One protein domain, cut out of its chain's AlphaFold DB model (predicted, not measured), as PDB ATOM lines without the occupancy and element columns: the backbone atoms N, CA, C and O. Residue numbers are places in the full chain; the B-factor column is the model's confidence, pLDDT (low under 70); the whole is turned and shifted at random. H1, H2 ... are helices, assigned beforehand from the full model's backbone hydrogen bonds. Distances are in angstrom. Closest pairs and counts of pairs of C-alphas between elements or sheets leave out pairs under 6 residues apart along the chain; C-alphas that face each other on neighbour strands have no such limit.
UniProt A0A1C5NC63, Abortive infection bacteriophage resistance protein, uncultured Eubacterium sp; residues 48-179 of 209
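AT A GLANCE: This is residues 48 to 179 of the 209 residues of the protein "Abortive infection bacteriophage resistance protein" of uncultured Eubacterium sp (UniProt A0A1C5NC63). Two layers of three helices each lie partly face to face: H7, H5 and H2 side by side in one, H6, H1 and H4 in the other, with H5 and H1 in the middle. H3 sits at one end beside H2 and H4, while the loop of residues 146 to 158 reaches out at the other end and H7 extends beyond its layer with its last turns. The printed part has 132 residues with seven named helices, H1 to H7 in order, and no named strand; the class is all helix. It is compact, with a radius of gyration of the C-alphas of 15.6 A, and spans 55 by 40 by 26 A.

HOW THE PARTS SIT: Begin at H7, residues 159 to 177, the longest helix. It touches H5, residues 120 to 129, at a shallow tilt of 14 degrees, opposite ways; the closest C-alphas, of Lys 128 and Ala 163, are 5.5 A apart. On from H5, look for H2, residues 76 to 92: they touch at Asn 82 and Ile 126, closest C-alphas 6.5 A apart, at a shallow tilt of 25 degrees, opposite ways. With residues 159 to 162 alone, H7 touches H6, residues 137 to 145, at 71 degrees, only just about perpendicular; the closest C-alphas, of Ala 142 and Leu 162, are 7.2 A apart. H6 touches H1, residues 48 to 61, at a tilt of 37 degrees, only just steep, opposite ways, with the C-alphas of Ala 57 and Ser 137 closest at 4.8 A. H1 touches H4, residues 111 to 117, at a shallow tilt of 25 degrees, opposite ways; the closest C-alphas, of Val 55 and Trp 112, are 5.9 A apart. H2 touches H4 with residues 86 to 90 alone, closest at the C-alphas of Ile 90 and Val 117, 6.4 A. H3, residues 96 to 104, touches no helix but is near H2 and H4. Helix packing is part aligned, part crossed. H1 and H7 are apart. Every O i to N i+4 pair is within hydrogen-bond range in H2, H3, H5 and H7; H1 has 8 of 10, H6 3 of 5, and H4 1 of 3, beside 3 of 4 O i to N i+3 pairs.

IN THESE COORDINATES: Find C-alpha 159 at (10.983, -40.851, 27.763); from there H7 runs 26.4 A to C-alpha 177 at (33.808, -27.733, 25.970). H2 measures 24.4 A, and H1, starting at C-alpha 48 at (24.719, -34.342, 14.402), 21.6 A. H5 is 14.5 A long, H6 13.7 A, H3 11.9 A and H4 10.4 A.

THE WHOLE: The two C-alphas farthest apart, of Asp 103 and Lys 151, are 54.9 A apart. The links H1 to H2 and H6 to H7 are long; in the latter, residues 147 to 148 pair antiparallel with 154 to 155. The printed part has no cut, and no printed residue of this model is under 70 in pLDDT.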
ATOM      1  N   VAL A  48      25.157 -34.391  15.807       97.31
ATOM      2  CA  VAL A  48      24.719 -34.342  14.402       97.31
ATOM      3  C   VAL A  48      23.608 -35.361  14.139       97.31
ATOM      4  O   VAL A  48      22.560 -35.007  13.602       97.31
ATOM      5  N   ALA A  49      23.786 -36.612  14.575       98.06
ATOM      6  CA  ALA A  49      22.760 -37.638  14.410       98.06
ATOM      7  C   ALA A  49      21.457 -37.262  15.136       98.06
ATOM      8  O   ALA A  49      20.372 -37.405  14.576       98.06
ATOM      9  N   LEU A  50      21.550 -36.742  16.362       98.31
ATOM     10  CA  LEU A  50      20.389 -36.348  17.153       98.31
ATOM     11  C   LEU A  50      19.604 -35.209  16.492       98.31
ATOM     12  O   LEU A  50      18.377 -35.269  16.499       98.31
ATOM     13  N   ARG A  51      20.284 -34.210  15.904       98.38
ATOM     14  CA  ARG A  51      19.636 -33.127  15.143       98.38
ATOM     15  C   ARG A  51      18.810 -33.679  13.990       98.38
ATOM     16  O   ARG A  51      17.615 -33.402  13.918       98.38
ATOM     17  N   VAL A  52      19.424 -34.518  13.155       98.25
ATOM     18  CA  VAL A  52      18.753 -35.126  11.997       98.25
ATOM     19  C   VAL A  52      17.543 -35.947  12.444       98.25
ATOM     20  O   VAL A  52      16.434 -35.714  11.970       98.25
ATOM     21  N   ARG A  53      17.715 -36.843  13.427       98.38
ATOM     22  CA  ARG A  53      16.612 -37.677  13.932       98.38
ATOM     23  C   ARG A  53      15.496 -36.864  14.582       98.38
ATOM     24  O   ARG A  53      14.337 -37.265  14.511       98.38
ATOM     25  N   LEU A  54      15.821 -35.744  15.228       98.62
ATOM     26  CA  LEU A  54      14.816 -34.851  15.797       98.62
ATOM     27  C   LEU A  54      14.011 -34.153  14.697       98.62
ATOM     28  O   LEU A  54      12.789 -34.110  14.800       98.62
ATOM     29  N   VAL A  55      14.669 -33.647  13.652       98.50
ATOM     30  CA  VAL A  55      13.994 -33.026  12.503       98.50
ATOM     31  C   VAL A  55      13.063 -34.024  11.824       98.50
ATOM     32  O   VAL A  55      11.882 -33.730  11.676       98.50
ATOM     33  N   GLU A  56      13.551 -35.224  11.498       98.25
ATOM     34  CA  GLU A  56      12.733 -36.296  10.904       98.25
ATOM     35  C   GLU A  56      11.494 -36.605  11.758       98.25
ATOM     36  O   GLU A  56      10.384 -36.728  11.247       98.25
ATOM     37  N   ALA A  57      11.668 -36.684  13.079       98.38
ATOM     38  CA  ALA A  57      10.585 -36.971  14.009       98.38
ATOM     39  C   ALA A  57       9.575 -35.822  14.174       98.38
ATOM     40  O   ALA A  57       8.418 -36.065  14.524       98.38
ATOM     41  N   LEU A  58       9.998 -34.575  13.970       98.38
ATOM     42  CA  LEU A  58       9.133 -33.397  14.026       98.38
ATOM     43  C   LEU A  58       8.395 -33.170  12.699       98.38
ATOM     44  O   LEU A  58       7.234 -32.776  12.713       98.38
ATOM     45  N   LEU A  59       9.014 -33.485  11.561       97.50
ATOM     46  CA  LEU A  59       8.419 -33.288  10.234       97.50
ATOM     47  C   LEU A  59       7.264 -34.243   9.905       97.50
ATOM     48  O   LEU A  59       6.587 -34.042   8.901       97.50
ATOM     49  N   ILE A  60       6.966 -35.225  10.761       97.31
ATOM     50  CA  ILE A  60       5.760 -36.061  10.624       97.31
ATOM     51  C   ILE A  60       4.459 -35.245  10.656       97.31
ATOM     52  O   ILE A  60       3.431 -35.725  10.188       97.31
ATOM     53  N   HIS A  61       4.505 -34.029  11.212       95.94
ATOM     54  CA  HIS A  61       3.373 -33.100  11.263       95.94
ATOM     55  C   HIS A  61       3.178 -32.318   9.957       95.94
ATOM     56  O   HIS A  61       2.170 -31.642   9.816       95.94
ATOM     57  N   GLY A  62       4.119 -32.392   9.007       96.06
ATOM     58  CA  GLY A  62       4.034 -31.689   7.721       96.06
ATOM     59  C   GLY A  62       4.294 -30.180   7.783       96.06
ATOM     60  O   GLY A  62       4.259 -29.529   6.746       96.06
ATOM     61  N   GLU A  63       4.605 -29.636   8.963       96.31
ATOM     62  CA  GLU A  63       4.758 -28.197   9.191       96.31
ATOM     63  C   GLU A  63       6.230 -27.792   9.403       96.31
ATOM     64  O   GLU A  63       6.859 -28.224  10.375       96.31
ATOM     65  N   PRO A  64       6.815 -26.923   8.554       95.69
ATOM     66  CA  PRO A  64       8.182 -26.427   8.736       95.69
ATOM     67  C   PRO A  64       8.406 -25.695  10.064       95.69
ATOM     68  O   PRO A  64       9.488 -25.787  10.644       95.69
ATOM     69  N   LEU A  65       7.383 -24.995  10.564       96.75
ATOM     70  CA  LEU A  65       7.422 -24.213  11.805       96.75
ATOM     71  C   LEU A  65       6.889 -24.984  13.016       96.75
ATOM     72  O   LEU A  65       6.559 -24.384  14.032       96.75
ATOM     73  N   VAL A  66       6.855 -26.317  12.950       97.69
ATOM     74  CA  VAL A  66       6.317 -27.214  13.990       97.69
ATOM     75  C   VAL A  66       6.825 -26.951  15.415       97.69
ATOM     76  O   VAL A  66       6.127 -27.249  16.380       97.69
ATOM     77  N   LEU A  67       8.009 -26.352  15.598       96.62
ATOM     78  CA  LEU A  67       8.480 -25.942  16.929       96.62
ATOM     79  C   LEU A  67       7.601 -24.863  17.586       96.62
ATOM     80  O   LEU A  67       7.664 -24.725  18.802       96.62
ATOM     81  N   GLN A  68       6.812 -24.116  16.813       95.94
ATOM     82  CA  GLN A  68       5.865 -23.107  17.296       95.94
ATOM     83  C   GLN A  68       4.519 -23.714  17.736       95.94
ATOM     84  O   GLN A  68       3.735 -23.042  18.410       95.94
ATOM     85  N   ASP A  69       4.249 -24.978  17.394       96.56
ATOM     86  CA  ASP A  69       3.050 -25.674  17.844       96.56
ATOM     87  C   ASP A  69       3.240 -26.181  19.281       96.56
ATOM     88  O   ASP A  69       3.905 -27.184  19.548       96.56
ATOM     89  N   SER A  70       2.625 -25.501  20.249       97.44
ATOM     90  CA  SER A  70       2.683 -25.917  21.654       97.44
ATOM     91  C   SER A  70       1.980 -27.261  21.904       97.44
ATOM     92  O   SER A  70       2.272 -27.935  22.899       97.44
ATOM     93  N   SER A  71       1.096 -27.695  20.997       96.81
ATOM     94  CA  SER A  71       0.269 -28.890  21.149       96.81
ATOM     95  C   SER A  71       1.078 -30.190  21.132       96.81
ATOM     96  O   SER A  71       0.638 -31.179  21.725       96.81
ATOM     97  N   ILE A  72       2.280 -30.201  20.548       97.44
ATOM     98  CA  ILE A  72       3.162 -31.380  20.530       97.44
ATOM     99  C   ILE A  72       3.990 -31.533  21.816       97.44
ATOM    100  O   ILE A  72       4.679 -32.543  21.998       97.44
ATOM    101  N   PHE A  73       3.914 -30.565  22.735       98.12
ATOM    102  CA  PHE A  73       4.647 -30.551  23.999       98.12
ATOM    103  C   PHE A  73       3.734 -30.834  25.197       98.12
ATOM    104  O   PHE A  73       2.543 -30.531  25.197       98.12
ATOM    105  N   LYS A  74       4.282 -31.470  26.236       97.19
ATOM    106  CA  LYS A  74       3.503 -31.920  27.401       97.19
ATOM    107  C   LYS A  74       3.257 -30.827  28.442       97.19
ATOM    108  O   LYS A  74       2.221 -30.844  29.093       97.19
ATOM    109  N   GLU A  75       4.216 -29.923  28.636       97.75
ATOM    110  CA  GLU A  75       4.193 -28.923  29.708       97.75
ATOM    111  C   GLU A  75       4.398 -27.526  29.116       97.75
ATOM    112  O   GLU A  75       5.481 -27.199  28.620       97.75
ATOM    113  N   GLU A  76       3.352 -26.701  29.175       97.12
ATOM    114  CA  GLU A  76       3.292 -25.393  28.514       97.12
ATOM    115  C   GLU A  76       4.324 -24.402  29.072       97.12
ATOM    116  O   GLU A  76       5.055 -23.754  28.325       97.12
ATOM    117  N   LYS A  77       4.477 -24.339  30.400       97.69
ATOM    118  CA  LYS A  77       5.488 -23.481  31.036       97.69
ATOM    119  C   LYS A  77       6.896 -23.786  30.518       97.69
ATOM    120  O   LYS A  77       7.683 -22.878  30.254       97.69
ATOM    121  N   ARG A  78       7.221 -25.072  30.376       97.25
ATOM    122  CA  ARG A  78       8.520 -25.522  29.874       97.25
ATOM    123  C   ARG A  78       8.672 -25.274  28.382       97.25
ATOM    124  O   ARG A  78       9.772 -24.961  27.940       97.25
ATOM    125  N   TYR A  79       7.584 -25.390  27.626       98.38
ATOM    126  CA  TYR A  79       7.554 -25.019  26.218       98.38
ATOM    127  C   TYR A  79       7.979 -23.558  26.037       98.38
ATOM    128  O   TYR A  79       8.975 -23.310  25.364       98.38
ATOM    129  N   TRP A  80       7.352 -22.614  26.742       98.12
ATOM    130  CA  TRP A  80       7.713 -21.196  26.640       98.12
ATOM    131  C   TRP A  80       9.160 -20.902  27.068       98.12
ATOM    132  O   TRP A  80       9.855 -20.127  26.414       98.12
ATOM    133  N   GLN A  81       9.666 -21.569  28.112       97.81
ATOM    134  CA  GLN A  81      11.077 -21.460  28.516       97.81
ATOM    135  C   GLN A  81      12.045 -21.985  27.445       97.81
ATOM    136  O   GLN A  81      13.101 -21.388  27.202       97.81
ATOM    137  N   ASN A  82      11.699 -23.106  26.811       97.88
ATOM    138  CA  ASN A  82      12.476 -23.664  25.713       97.88
ATOM    139  C   ASN A  82      12.446 -22.715  24.509       97.88
ATOM    140  O   ASN A  82      13.505 -22.413  23.968       97.88
ATOM    141  N   MET A  83      11.275 -22.186  24.145       97.94
ATOM    142  CA  MET A  83      11.123 -21.276  23.008       97.94
ATOM    143  C   MET A  83      11.836 -19.942  23.210       97.94
ATOM    144  O   MET A  83      12.425 -19.433  22.264       97.94
ATOM    145  N   ALA A  84      11.903 -19.425  24.440       98.00
ATOM    146  CA  ALA A  84      12.742 -18.267  24.748       98.00
ATOM    147  C   ALA A  84      14.236 -18.549  24.483       98.00
ATOM    148  O   ALA A  84      14.946 -17.699  23.947       98.00
ATOM    149  N   SER A  85      14.710 -19.758  24.814       97.94
ATOM    150  CA  SER A  85      16.093 -20.170  24.525       97.94
ATOM    151  C   SER A  85      16.320 -20.331  23.017       97.94
ATOM    152  O   SER A  85      17.310 -19.828  22.497       97.94
ATOM    153  N   VAL A  86      15.379 -20.964  22.307       97.75
ATOM    154  CA  VAL A  86      15.416 -21.132  20.843       97.75
ATOM    155  C   VAL A  86      15.485 -19.777  20.142       97.75
ATOM    156  O   VAL A  86      16.391 -19.553  19.344       97.75
ATOM    157  N   ALA A  87      14.589 -18.853  20.488       96.50
ATOM    158  CA  ALA A  87      14.562 -17.510  19.917       96.50
ATOM    159  C   ALA A  87      15.874 -16.755  20.179       96.50
ATOM    160  O   ALA A  87      16.430 -16.148  19.266       96.50
ATOM    161  N   SER A  88      16.415 -16.841  21.400       97.38
ATOM    162  CA  SER A  88      17.694 -16.211  21.739       97.38
ATOM    163  C   SER A  88      18.880 -16.801  20.967       97.38
ATOM    164  O   SER A  88      19.804 -16.063  20.626       97.38
ATOM    165  N   GLU A  89      18.896 -18.112  20.724       97.31
ATOM    166  CA  GLU A  89      19.972 -18.775  19.982       97.31
ATOM    167  C   GLU A  89      19.899 -18.464  18.482       97.31
ATOM    168  O   GLU A  89      20.932 -18.153  17.888       97.31
ATOM    169  N   ILE A  90      18.692 -18.439  17.905       96.31
ATOM    170  CA  ILE A  90      18.449 -18.009  16.520       96.31
ATOM    171  C   ILE A  90      18.868 -16.547  16.328       96.31
ATOM    172  O   ILE A  90      19.657 -16.256  15.435       96.31
ATOM    173  N   ALA A  91      18.419 -15.639  17.200       94.50
ATOM    174  CA  ALA A  91      18.715 -14.209  17.087       94.50
ATOM    175  C   ALA A  91      20.214 -13.876  17.218       94.50
ATOM    176  O   ALA A  91      20.671 -12.851  16.720       94.50
ATOM    177  N   ARG A  92      20.992 -14.728  17.900       95.12
ATOM    178  CA  ARG A  92      22.447 -14.567  18.049       95.12
ATOM    179  C   ARG A  92      23.237 -15.193  16.892       95.12
ATOM    180  O   ARG A  92      24.439 -14.937  16.782       95.12
ATOM    181  N   SER A  93      22.620 -16.044  16.071       94.19
ATOM    182  CA  SER A  93      23.319 -16.681  14.955       94.19
ATOM    183  C   SER A  93      23.648 -15.658  13.864       94.19
ATOM    184  O   SER A  93      22.854 -14.788  13.522       94.19
ATOM    185  N   ASN A  94      24.855 -15.783  13.311       92.56
ATOM    186  CA  ASN A  94      25.312 -15.006  12.163       92.56
ATOM    187  C   ASN A  94      25.335 -15.828  10.868       92.56
ATOM    188  O   ASN A  94      25.854 -15.339   9.859       92.56
ATOM    189  N   ASP A  95      24.804 -17.052  10.901       94.25
ATOM    190  CA  ASP A  95      24.838 -17.975   9.777       94.25
ATOM    191  C   ASP A  95      23.994 -17.463   8.607       94.25
ATOM    192  O   ASP A  95      22.914 -16.892   8.783       94.25
ATOM    193  N   VAL A  96      24.492 -17.683   7.388       93.94
ATOM    194  CA  VAL A  96      23.894 -17.142   6.155       93.94
ATOM    195  C   VAL A  96      22.447 -17.603   5.982       93.94
ATOM    196  O   VAL A  96      21.596 -16.804   5.605       93.94
ATOM    197  N   PHE A  97      22.152 -18.866   6.301       91.94
ATOM    198  CA  PHE A  97      20.801 -19.412   6.183       91.94
ATOM    199  C   PHE A  97      19.823 -18.784   7.190       91.94
ATOM    200  O   PHE A  97      18.676 -18.549   6.838       91.94
ATOM    201  N   ILE A  98      20.269 -18.426   8.401       94.25
ATOM    202  CA  ILE A  98      19.419 -17.718   9.371       94.25
ATOM    203  C   ILE A  98      19.108 -16.307   8.875       94.25
ATOM    204  O   ILE A  98      17.946 -15.905   8.866       94.25
ATOM    205  N   LYS A  99      20.124 -15.569   8.413       91.75
ATOM    206  CA  LYS A  99      19.935 -14.220   7.852       91.75
ATOM    207  C   LYS A  99      18.991 -14.235   6.655       91.75
ATOM    208  O   LYS A  99      18.072 -13.432   6.601       91.75
ATOM    209  N   HIS A 100      19.153 -15.210   5.763       91.06
ATOM    210  CA  HIS A 100      18.256 -15.397   4.628       91.06
ATOM    211  C   HIS A 100      16.784 -15.517   5.057       91.06
ATOM    212  O   HIS A 100      15.936 -14.865   4.451       91.06
ATOM    213  N   ASN A 101      16.478 -16.276   6.116       91.38
ATOM    214  CA  ASN A 101      15.120 -16.381   6.661       91.38
ATOM    215  C   ASN A 101      14.606 -15.070   7.282       91.38
ATOM    216  O   ASN A 101      13.441 -14.731   7.092       91.38
ATOM    217  N   PHE A 102      15.450 -14.298   7.971       90.38
ATOM    218  CA  PHE A 102      15.057 -12.969   8.462       90.38
ATOM    219  C   PHE A 102      14.775 -11.978   7.331       90.38
ATOM    220  O   PHE A 102      13.799 -11.239   7.407       90.38
ATOM    221  N   ASP A 103      15.589 -11.999   6.281       90.94
ATOM    222  CA  ASP A 103      15.498 -11.029   5.192       90.94
ATOM    223  C   ASP A 103      14.385 -11.367   4.181       90.94
ATOM    224  O   ASP A 103      13.841 -10.464   3.551       90.94
ATOM    225  N   ASN A 104      14.063 -12.656   3.991       91.69
ATOM    226  CA  ASN A 104      13.193 -13.127   2.899       91.69
ATOM    227  C   ASN A 104      11.942 -13.893   3.362       91.69
ATOM    228  O   ASN A 104      11.079 -14.187   2.535       91.69
ATOM    229  N   HIS A 105      11.844 -14.241   4.648       89.44
ATOM    230  CA  HIS A 105      10.774 -15.080   5.200       89.44
ATOM    231  C   HIS A 105      10.255 -14.552   6.548       89.44
ATOM    232  O   HIS A 105       9.937 -15.340   7.428       89.44
ATOM    233  N   ASP A 106      10.231 -13.230   6.751       89.38
ATOM    234  CA  ASP A 106       9.688 -12.580   7.960       89.38
ATOM    235  C   ASP A 106      10.266 -13.099   9.299       89.38
ATOM    236  O   ASP A 106       9.642 -13.004  10.356       89.38
ATOM    237  N   GLY A 107      11.485 -13.655   9.282       87.12
ATOM    238  CA  GLY A 107      12.112 -14.263  10.462       87.12
ATOM    239  C   GLY A 107      11.593 -15.658  10.815       87.12
ATOM    240  O   GLY A 107      11.973 -16.209  11.851       87.12
ATOM    241  N   GLU A 108      10.768 -16.264   9.963       92.50
ATOM    242  CA  GLU A 108      10.314 -17.640  10.107       92.50
ATOM    243  C   GLU A 108      11.459 -18.608   9.803       92.50
ATOM    244  O   GLU A 108      11.860 -18.816   8.655       92.50
ATOM    245  N   VAL A 109      12.009 -19.210  10.857       96.06
ATOM    246  CA  VAL A 109      13.092 -20.191  10.749       96.06
ATOM    247  C   VAL A 109      12.510 -21.605  10.826       96.06
ATOM    248  O   VAL A 109      12.029 -22.005  11.892       96.06
ATOM    249  N   PRO A 110      12.564 -22.396   9.737       96.56
ATOM    250  CA  PRO A 110      12.041 -23.756   9.734       96.56
ATOM    251  C   PRO A 110      12.868 -24.680  10.631       96.56
ATOM    252  O   PRO A 110      14.049 -24.441  10.892       96.56
ATOM    253  N   VAL A 111      12.266 -25.784  11.077       97.62
ATOM    254  CA  VAL A 111      12.844 -26.696  12.074       97.62
ATOM    255  C   VAL A 111      14.231 -27.218  11.690       97.62
ATOM    256  O   VAL A 111      15.099 -27.293  12.556       97.62
ATOM    257  N   TRP A 112      14.480 -27.515  10.408       96.44
ATOM    258  CA  TRP A 112      15.789 -27.983   9.934       96.44
ATOM    259  C   TRP A 112      16.875 -26.910  10.019       96.44
ATOM    260  O   TRP A 112      18.020 -27.247  10.274       96.44
ATOM    261  N   ALA A 113      16.529 -25.633   9.852       96.62
ATOM    262  CA  ALA A 113      17.465 -24.527  10.039       96.62
ATOM    263  C   ALA A 113      17.641 -24.207  11.530       96.62
ATOM    264  O   ALA A 113      18.755 -23.976  11.993       96.62
ATOM    265  N   ALA A 114      16.550 -24.245  12.301       97.31
ATOM    266  CA  ALA A 114      16.583 -23.962  13.727       97.31
ATOM    267  C   ALA A 114      17.528 -24.926  14.456       97.31
ATOM    268  O   ALA A 114      18.419 -24.472  15.169       97.31
ATOM    269  N   VAL A 115      17.399 -26.245  14.255       97.25
ATOM    270  CA  VAL A 115      18.212 -27.222  15.004       97.25
ATOM    271  C   VAL A 115      19.720 -27.077  14.784       97.25
ATOM    272  O   VAL A 115      20.470 -27.435  15.694       97.25
ATOM    273  N   GLU A 116      20.168 -26.540  13.645       96.19
ATOM    274  CA  GLU A 116      21.593 -26.339  13.335       96.19
ATOM    275  C   GLU A 116      22.248 -25.310  14.258       96.19
ATOM    276  O   GLU A 116      23.405 -25.469  14.645       96.19
ATOM    277  N   VAL A 117      21.494 -24.295  14.686       96.19
ATOM    278  CA  VAL A 117      22.002 -23.251  15.587       96.19
ATOM    279  C   VAL A 117      21.740 -23.551  17.061       96.19
ATOM    280  O   VAL A 117      22.340 -22.915  17.930       96.19
ATOM    281  N   LEU A 118      20.882 -24.534  17.358       97.44
ATOM    282  CA  LEU A 118      20.574 -24.921  18.731       97.44
ATOM    283  C   LEU A 118      21.723 -25.687  19.389       97.44
ATOM    284  O   LEU A 118      22.270 -26.656  18.857       97.44
ATOM    285  N   SER A 119      22.018 -25.315  20.628       96.38
ATOM    286  CA  SER A 119      22.912 -26.038  21.517       96.38
ATOM    287  C   SER A 119      22.350 -27.417  21.870       96.38
ATOM    288  O   SER A 119      21.138 -27.610  22.008       96.38
ATOM    289  N   PHE A 120      23.243 -28.377  22.136       96.88
ATOM    290  CA  PHE A 120      22.855 -29.709  22.612       96.88
ATOM    291  C   PHE A 120      21.935 -29.637  23.846       96.88
ATOM    292  O   PHE A 120      20.973 -30.396  23.975       96.88
ATOM    293  N   GLY A 121      22.202 -28.694  24.757       96.75
ATOM    294  CA  GLY A 121      21.388 -28.486  25.953       96.75
ATOM    295  C   GLY A 121      19.950 -28.068  25.631       96.75
ATOM    296  O   GLY A 121      19.016 -28.555  26.274       96.75
ATOM    297  N   THR A 122      19.751 -27.214  24.628       97.88
ATOM    298  CA  THR A 122      18.414 -26.807  24.176       97.88
ATOM    299  C   THR A 122      17.691 -27.956  23.478       97.88
ATOM    300  O   THR A 122      16.551 -28.248  23.846       97.88
ATOM    301  N   LEU A 123      18.375 -28.717  22.613       98.06
ATOM    302  CA  LEU A 123      17.831 -29.951  22.022       98.06
ATOM    303  C   LEU A 123      17.373 -30.945  23.106       98.06
ATOM    304  O   LEU A 123      16.253 -31.454  23.064       98.06
ATOM    305  N   SER A 124      18.199 -31.159  24.138       98.06
ATOM    306  CA  SER A 124      17.874 -32.025  25.278       98.06
ATOM    307  C   SER A 124      16.588 -31.589  25.996       98.06
ATOM    308  O   SER A 124      15.736 -32.425  26.319       98.06
ATOM    309  N   LYS A 125      16.408 -30.281  26.221       97.88
ATOM    310  CA  LYS A 125      15.210 -29.733  26.878       97.88
ATOM    311  C   LYS A 125      13.956 -29.824  26.003       97.88
ATOM    312  O   LYS A 125      12.886 -30.084  26.561       97.88
ATOM    313  N   ILE A 126      14.077 -29.628  24.686       98.19
ATOM    314  CA  ILE A 126      12.979 -29.801  23.718       98.19
ATOM    315  C   ILE A 126      12.507 -31.255  23.747       98.19
ATOM    316  O   ILE A 126      11.345 -31.515  24.055       98.19
ATOM    317  N   ILE A 127      13.424 -32.209  23.547       98.25
ATOM    318  CA  ILE A 127      13.116 -33.648  23.505       98.25
ATOM    319  C   ILE A 127      12.454 -34.117  24.806       98.25
ATOM    320  O   ILE A 127      11.464 -34.852  24.786       98.25
ATOM    321  N   LYS A 128      12.955 -33.647  25.955       97.81
ATOM    322  CA  LYS A 128      12.392 -33.963  27.275       97.81
ATOM    323  C   LYS A 128      10.955 -33.459  27.460       97.81
ATOM    324  O   LYS A 128      10.267 -33.968  28.351       97.81
ATOM    325  N   ASN A 129      10.513 -32.469  26.679       98.31
ATOM    326  CA  ASN A 129       9.175 -31.885  26.761       98.31
ATOM    327  C   ASN A 129       8.197 -32.372  25.683       98.31
ATOM    328  O   ASN A 129       7.027 -32.011  25.748       98.31
ATOM    329  N   LEU A 130       8.631 -33.182  24.716       98.25
ATOM    330  CA  LEU A 130       7.725 -33.736  23.706       98.25
ATOM    331  C   LEU A 130       6.637 -34.603  24.362       98.25
ATOM    332  O   LEU A 130       6.895 -35.302  25.352       98.25
ATOM    333  N   LYS A 131       5.421 -34.577  23.811       97.75
ATOM    334  CA  LYS A 131       4.384 -35.552  24.159       97.75
ATOM    335  C   LYS A 131       4.836 -36.950  23.753       97.75
ATOM    336  O   LYS A 131       5.518 -37.144  22.750       97.75
ATOM    337  N   THR A 132       4.444 -37.923  24.563       96.56
ATOM    338  CA  THR A 132       4.660 -39.347  24.310       96.56
ATOM    339  C   THR A 132       3.381 -39.986  23.780       96.56
ATOM    340  O   THR A 132       2.301 -39.421  23.925       96.56
ATOM    341  N   GLY A 133       3.486 -41.198  23.243       94.94
ATOM    342  CA  GLY A 133       2.352 -41.960  22.712       94.94
ATOM    343  C   GLY A 133       2.605 -42.404  21.277       94.94
ATOM    344  O   GLY A 133       3.523 -41.905  20.624       94.94
ATOM    345  N   THR A 134       1.823 -43.364  20.798       94.06
ATOM    346  CA  THR A 134       1.932 -43.878  19.428       94.06
ATOM    347  C   THR A 134       1.745 -42.747  18.419       94.06
ATOM    348  O   THR A 134       0.802 -41.972  18.536       94.06
ATOM    349  N   GLY A 135       2.661 -42.630  17.455       93.50
ATOM    350  CA  GLY A 135       2.616 -41.589  16.422       93.50
ATOM    351  C   GLY A 135       3.096 -40.208  16.878       93.50
ATOM    352  O   GLY A 135       3.173 -39.297  16.066       93.50
ATOM    353  N   SER A 136       3.466 -40.031  18.152       97.44
ATOM    354  CA  SER A 136       4.094 -38.784  18.608       97.44
ATOM    355  C   SER A 136       5.509 -38.632  18.044       97.44
ATOM    356  O   SER A 136       6.219 -39.629  17.875       97.44
ATOM    357  N   SER A 137       5.981 -37.391  17.887       97.94
ATOM    358  CA  SER A 137       7.375 -37.106  17.519       97.94
ATOM    359  C   SER A 137       8.372 -37.778  18.464       97.94
ATOM    360  O   SER A 137       9.374 -38.330  18.018       97.94
ATOM    361  N   TYR A 138       8.084 -37.835  19.772       98.12
ATOM    362  CA  TYR A 138       8.943 -38.573  20.700       98.12
ATOM    363  C   TYR A 138       9.052 -40.060  20.325       98.12
ATOM    364  O   TYR A 138      10.147 -40.615  20.355       98.12
ATOM    365  N   SER A 139       7.938 -40.714  19.974       97.56
ATOM    366  CA  SER A 139       7.944 -42.142  19.629       97.56
ATOM    367  C   SER A 139       8.757 -42.447  18.366       97.56
ATOM    368  O   SER A 139       9.502 -43.426  18.357       97.56
ATOM    369  N   ILE A 140       8.684 -41.574  17.355       98.25
ATOM    370  CA  ILE A 140       9.474 -41.680  16.120       98.25
ATOM    371  C   ILE A 140      10.961 -41.477  16.412       98.25
ATOM    372  O   ILE A 140      11.793 -42.287  16.005       98.25
ATOM    373  N   LEU A 141      11.300 -40.451  17.197       98.44
ATOM    374  CA  LEU A 141      12.675 -40.207  17.621       98.44
ATOM    375  C   LEU A 141      13.241 -41.410  18.389       98.44
ATOM    376  O   LEU A 141      14.309 -41.917  18.048       98.44
ATOM    377  N   ALA A 142      12.521 -41.880  19.409       98.12
ATOM    378  CA  ALA A 142      12.982 -42.932  20.308       98.12
ATOM    379  C   ALA A 142      13.178 -44.284  19.607       98.12
ATOM    380  O   ALA A 142      14.043 -45.056  20.022       98.12
ATOM    381  N   ALA A 143      12.430 -44.564  18.535       97.56
ATOM    382  CA  ALA A 143      12.580 -45.784  17.742       97.56
ATOM    383  C   ALA A 143      13.983 -45.941  17.119       97.56
ATOM    384  O   ALA A 143      14.397 -47.059  16.833       97.56
ATOM    385  N   ASN A 144      14.748 -44.854  16.978       97.75
ATOM    386  CA  ASN A 144      16.132 -44.896  16.493       97.75
ATOM    387  C   ASN A 144      17.147 -45.384  17.546       97.75
ATOM    388  O   ASN A 144      18.310 -45.602  17.215       97.75
ATOM    389  N   TYR A 145      16.733 -45.539  18.807       96.69
ATOM    390  CA  TYR A 145      17.617 -45.814  19.947       96.69
ATOM    391  C   TYR A 145      17.208 -47.086  20.699       96.69
ATOM    392  O   TYR A 145      17.285 -47.153  21.927       96.69
ATOM    393  N   GLN A 146      16.714 -48.085  19.966       96.12
ATOM    394  CA  GLN A 146      16.300 -49.357  20.548       96.12
ATOM    395  C   GLN A 146      17.479 -50.108  21.170       96.12
ATOM    396  O   GLN A 146      18.595 -50.101  20.656       96.12
ATOM    397  N   TYR A 147      17.201 -50.817  22.260       93.88
ATOM    398  CA  TYR A 147      18.172 -51.661  22.950       93.88
ATOM    399  C   TYR A 147      17.609 -53.065  23.170       93.88
ATOM    400  O   TYR A 147      16.395 -53.283  23.130       93.88
ATOM    401  N   LYS A 148      18.491 -54.037  23.418       93.06
ATOM    402  CA  LYS A 148      18.076 -55.394  23.781       93.06
ATOM    403  C   LYS A 148      17.770 -55.470  25.272       93.06
ATOM    404  O   LYS A 148      18.622 -55.209  26.115       93.06
ATOM    405  N   SER A 149      16.546 -55.861  25.599       90.25
ATOM    406  CA  SER A 149      16.159 -56.192  26.973       90.25
ATOM    407  C   SER A 149      16.885 -57.445  27.480       90.25
ATOM    408  O   SER A 149      17.411 -58.233  26.696       90.25
ATOM    409  N   LYS A 150      16.807 -57.707  28.793       87.62
ATOM    410  CA  LYS A 150      17.262 -58.968  29.419       87.62
ATOM    411  C   LYS A 150      16.743 -60.235  28.728       87.62
ATOM    412  O   LYS A 150      17.398 -61.266  28.773       87.62
ATOM    413  N   LYS A 151      15.558 -60.163  28.112       89.06
ATOM    414  CA  LYS A 151      14.922 -61.279  27.394       89.06
ATOM    415  C   LYS A 151      15.340 -61.364  25.918       89.06
ATOM    416  O   LYS A 151      14.780 -62.164  25.184       89.06
ATOM    417  N   GLY A 152      16.265 -60.518  25.462       90.00
ATOM    418  CA  GLY A 152      16.752 -60.478  24.080       90.00
ATOM    419  C   GLY A 152      15.883 -59.684  23.098       90.00
ATOM    420  O   GLY A 152      16.303 -59.477  21.962       90.00
ATOM    421  N   ASN A 153      14.713 -59.194  23.519       93.12
ATOM    422  CA  ASN A 153      13.811 -58.416  22.662       93.12
ATOM    423  C   ASN A 153      14.325 -56.991  22.444       93.12
ATOM    424  O   ASN A 153      14.805 -56.376  23.401       93.12
ATOM    425  N   TRP A 154      14.142 -56.459  21.234       94.50
ATOM    426  CA  TRP A 154      14.327 -55.038  20.935       94.50
ATOM    427  C   TRP A 154      13.240 -54.203  21.611       94.50
ATOM    428  O   TRP A 154      12.051 -54.495  21.483       94.50
ATOM    429  N   VAL A 155      13.657 -53.177  22.349       94.31
ATOM    430  CA  VAL A 155      12.771 -52.303  23.119       94.31
ATOM    431  C   VAL A 155      13.120 -50.851  22.837       94.31
ATOM    432  O   VAL A 155      14.287 -50.463  22.851       94.31
ATOM    433  N   THR A 156      12.091 -50.041  22.603       95.69
ATOM    434  CA  THR A 156      12.210 -48.586  22.490       95.69
ATOM    435  C   THR A 156      12.325 -47.965  23.888       95.69
ATOM    436  O   THR A 156      11.503 -48.281  24.754       95.69
ATOM    437  N   PRO A 157      13.301 -47.077  24.143       95.75
ATOM    438  CA  PRO A 157      13.489 -46.479  25.459       95.75
ATOM    439  C   PRO A 157      12.315 -45.582  25.863       95.75
ATOM    440  O   PRO A 157      11.757 -44.822  25.065       95.75
ATOM    441  N   SER A 158      11.973 -45.627  27.154       95.06
ATOM    442  CA  SER A 158      11.005 -44.699  27.746       95.06
ATOM    443  C   SER A 158      11.503 -43.251  27.652       95.06
ATOM    444  O   SER A 158      12.710 -43.009  27.575       95.06
ATOM    445  N   GLN A 159      10.593 -42.270  27.734       96.06
ATOM    446  CA  GLN A 159      10.983 -40.851  27.763       96.06
ATOM    447  C   GLN A 159      11.971 -40.543  28.878       96.06
ATOM    448  O   GLN A 159      12.922 -39.795  28.664       96.06
ATOM    449  N   LYS A 160      11.774 -41.134  30.057       95.12
ATOM    450  CA  LYS A 160      12.688 -40.960  31.183       95.12
ATOM    451  C   LYS A 160      14.096 -41.453  30.833       95.12
ATOM    452  O   LYS A 160      15.058 -40.720  31.054       95.12
ATOM    453  N   MET A 161      14.190 -42.641  30.241       96.06
ATOM    454  CA  MET A 161      15.450 -43.283  29.880       96.06
ATOM    455  C   MET A 161      16.192 -42.490  28.801       96.06
ATOM    456  O   MET A 161      17.291 -42.002  29.061       96.06
ATOM    457  N   LEU A 162      15.573 -42.251  27.640       97.44
ATOM    458  CA  LEU A 162      16.229 -41.525  26.547       97.44
ATOM    459  C   LEU A 162      16.583 -40.086  26.946       97.44
ATOM    460  O   LEU A 162      17.680 -39.614  26.650       97.44
ATOM    461  N   ALA A 163      15.699 -39.393  27.677       96.88
ATOM    462  CA  ALA A 163      16.009 -38.055  28.175       96.88
ATOM    463  C   ALA A 163      17.198 -38.070  29.148       96.88
ATOM    464  O   ALA A 163      17.997 -37.138  29.119       96.88
ATOM    465  N   SER A 164      17.345 -39.109  29.978       96.31
ATOM    466  CA  SER A 164      18.505 -39.251  30.869       96.31
ATOM    467  C   SER A 164      19.809 -39.483  30.098       96.31
ATOM    468  O   SER A 164      20.833 -38.908  30.466       96.31
ATOM    469  N   TRP A 165      19.772 -40.247  28.999       96.81
ATOM    470  CA  TRP A 165      20.930 -40.486  28.132       96.81
ATOM    471  C   TRP A 165      21.381 -39.200  27.450       96.81
ATOM    472  O   TRP A 165      22.534 -38.795  27.583       96.81
ATOM    473  N   ILE A 166      20.445 -38.507  26.797       97.56
ATOM    474  CA  ILE A 166      20.707 -37.231  26.125       97.56
ATOM    475  C   ILE A 166      21.202 -36.197  27.148       97.56
ATOM    476  O   ILE A 166      22.176 -35.492  26.898       97.56
ATOM    477  N   GLN A 167      20.592 -36.124  28.334       96.06
ATOM    478  CA  GLN A 167      21.050 -35.216  29.387       96.06
ATOM    479  C   GLN A 167      22.475 -35.559  29.864       96.06
ATOM    480  O   GLN A 167      23.279 -34.647  30.055       96.06
ATOM    481  N   GLY A 168      22.812 -36.844  30.012       94.50
ATOM    482  CA  GLY A 168      24.167 -37.295  30.342       94.50
ATOM    483  C   GLY A 168      25.199 -36.872  29.291       94.50
ATOM    484  O   GLY A 168      26.231 -36.297  29.640       94.50
ATOM    485  N   VAL A 169      24.878 -37.051  28.004       95.50
ATOM    486  CA  VAL A 169      25.715 -36.576  26.889       95.50
ATOM    487  C   VAL A 169      25.874 -35.057  26.935       95.50
ATOM    488  O   VAL A 169      26.993 -34.565  26.822       95.50
ATOM    489  N   SER A 170      24.799 -34.302  27.188       95.38
ATOM    490  CA  SER A 170      24.868 -32.841  27.319       95.38
ATOM    491  C   SER A 170      25.819 -32.396  28.435       95.38
ATOM    492  O   SER A 170      26.532 -31.404  28.270       95.38
ATOM    493  N   VAL A 171      25.826 -33.099  29.572       93.31
ATOM    494  CA  VAL A 171      26.720 -32.796  30.700       93.31
ATOM    495  C   VAL A 171      28.171 -33.089  30.326       93.31
ATOM    496  O   VAL A 171      29.018 -32.213  30.498       93.31
ATOM    497  N   LEU A 172      28.452 -34.263  29.753       93.31
ATOM    498  CA  LEU A 172      29.800 -34.628  29.304       93.31
ATOM    499  C   LEU A 172      30.326 -33.675  28.223       93.31
ATOM    500  O   LEU A 172      31.466 -33.219  28.307       93.31
ATOM    501  N   ARG A 173      29.476 -33.302  27.260       95.12
ATOM    502  CA  ARG A 173      29.777 -32.315  26.214       95.12
ATOM    503  C   ARG A 173      30.223 -30.997  26.828       95.12
ATOM    504  O   ARG A 173      31.246 -30.451  26.429       95.12
ATOM    505  N   ASN A 174      29.458 -30.483  27.792       93.88
ATOM    506  CA  ASN A 174      29.762 -29.213  28.448       93.88
ATOM    507  C   ASN A 174      31.043 -29.294  29.279       93.88
ATOM    508  O   ASN A 174      31.827 -28.351  29.271       93.88
ATOM    509  N   MET A 175      31.295 -30.419  29.955       93.25
ATOM    510  CA  MET A 175      32.557 -30.626  30.664       93.25
ATOM    511  C   MET A 175      33.751 -30.534  29.709       93.25
ATOM    512  O   MET A 175      34.681 -29.782  29.993       93.25
ATOM    513  N   CYS A 176      33.679 -31.210  28.558       94.12
ATOM    514  CA  CYS A 176      34.720 -31.136  27.536       94.12
ATOM    515  C   CYS A 176      34.885 -29.708  26.988       94.12
ATOM    516  O   CYS A 176      35.980 -29.163  26.994       94.12
ATOM    517  N   ALA A 177      33.785 -29.068  26.576       92.56
ATOM    518  CA  ALA A 177      33.808 -27.733  25.970       92.56
ATOM    519  C   ALA A 177      34.343 -26.636  26.910       92.56
ATOM    520  O   ALA A 177      34.828 -25.606  26.448       92.56
ATOM    521  N   HIS A 178      34.252 -26.845  28.226       92.25
ATOM    522  CA  HIS A 178      34.769 -25.929  29.242       92.25
ATOM    523  C   HIS A 178      36.107 -26.381  29.844       92.25
ATOM    524  O   HIS A 178      36.486 -25.870  30.900       92.25
ATOM    525  N   ASN A 179      36.807 -27.342  29.225       88.69
ATOM    526  CA  ASN A 179      38.078 -27.899  29.711       88.69
ATOM    527  C   ASN A 179      38.012 -28.324  31.190       88.69
ATOM    528  O   ASN A 179      38.960 -28.165  31.964       88.69
TER     529      ASN A 179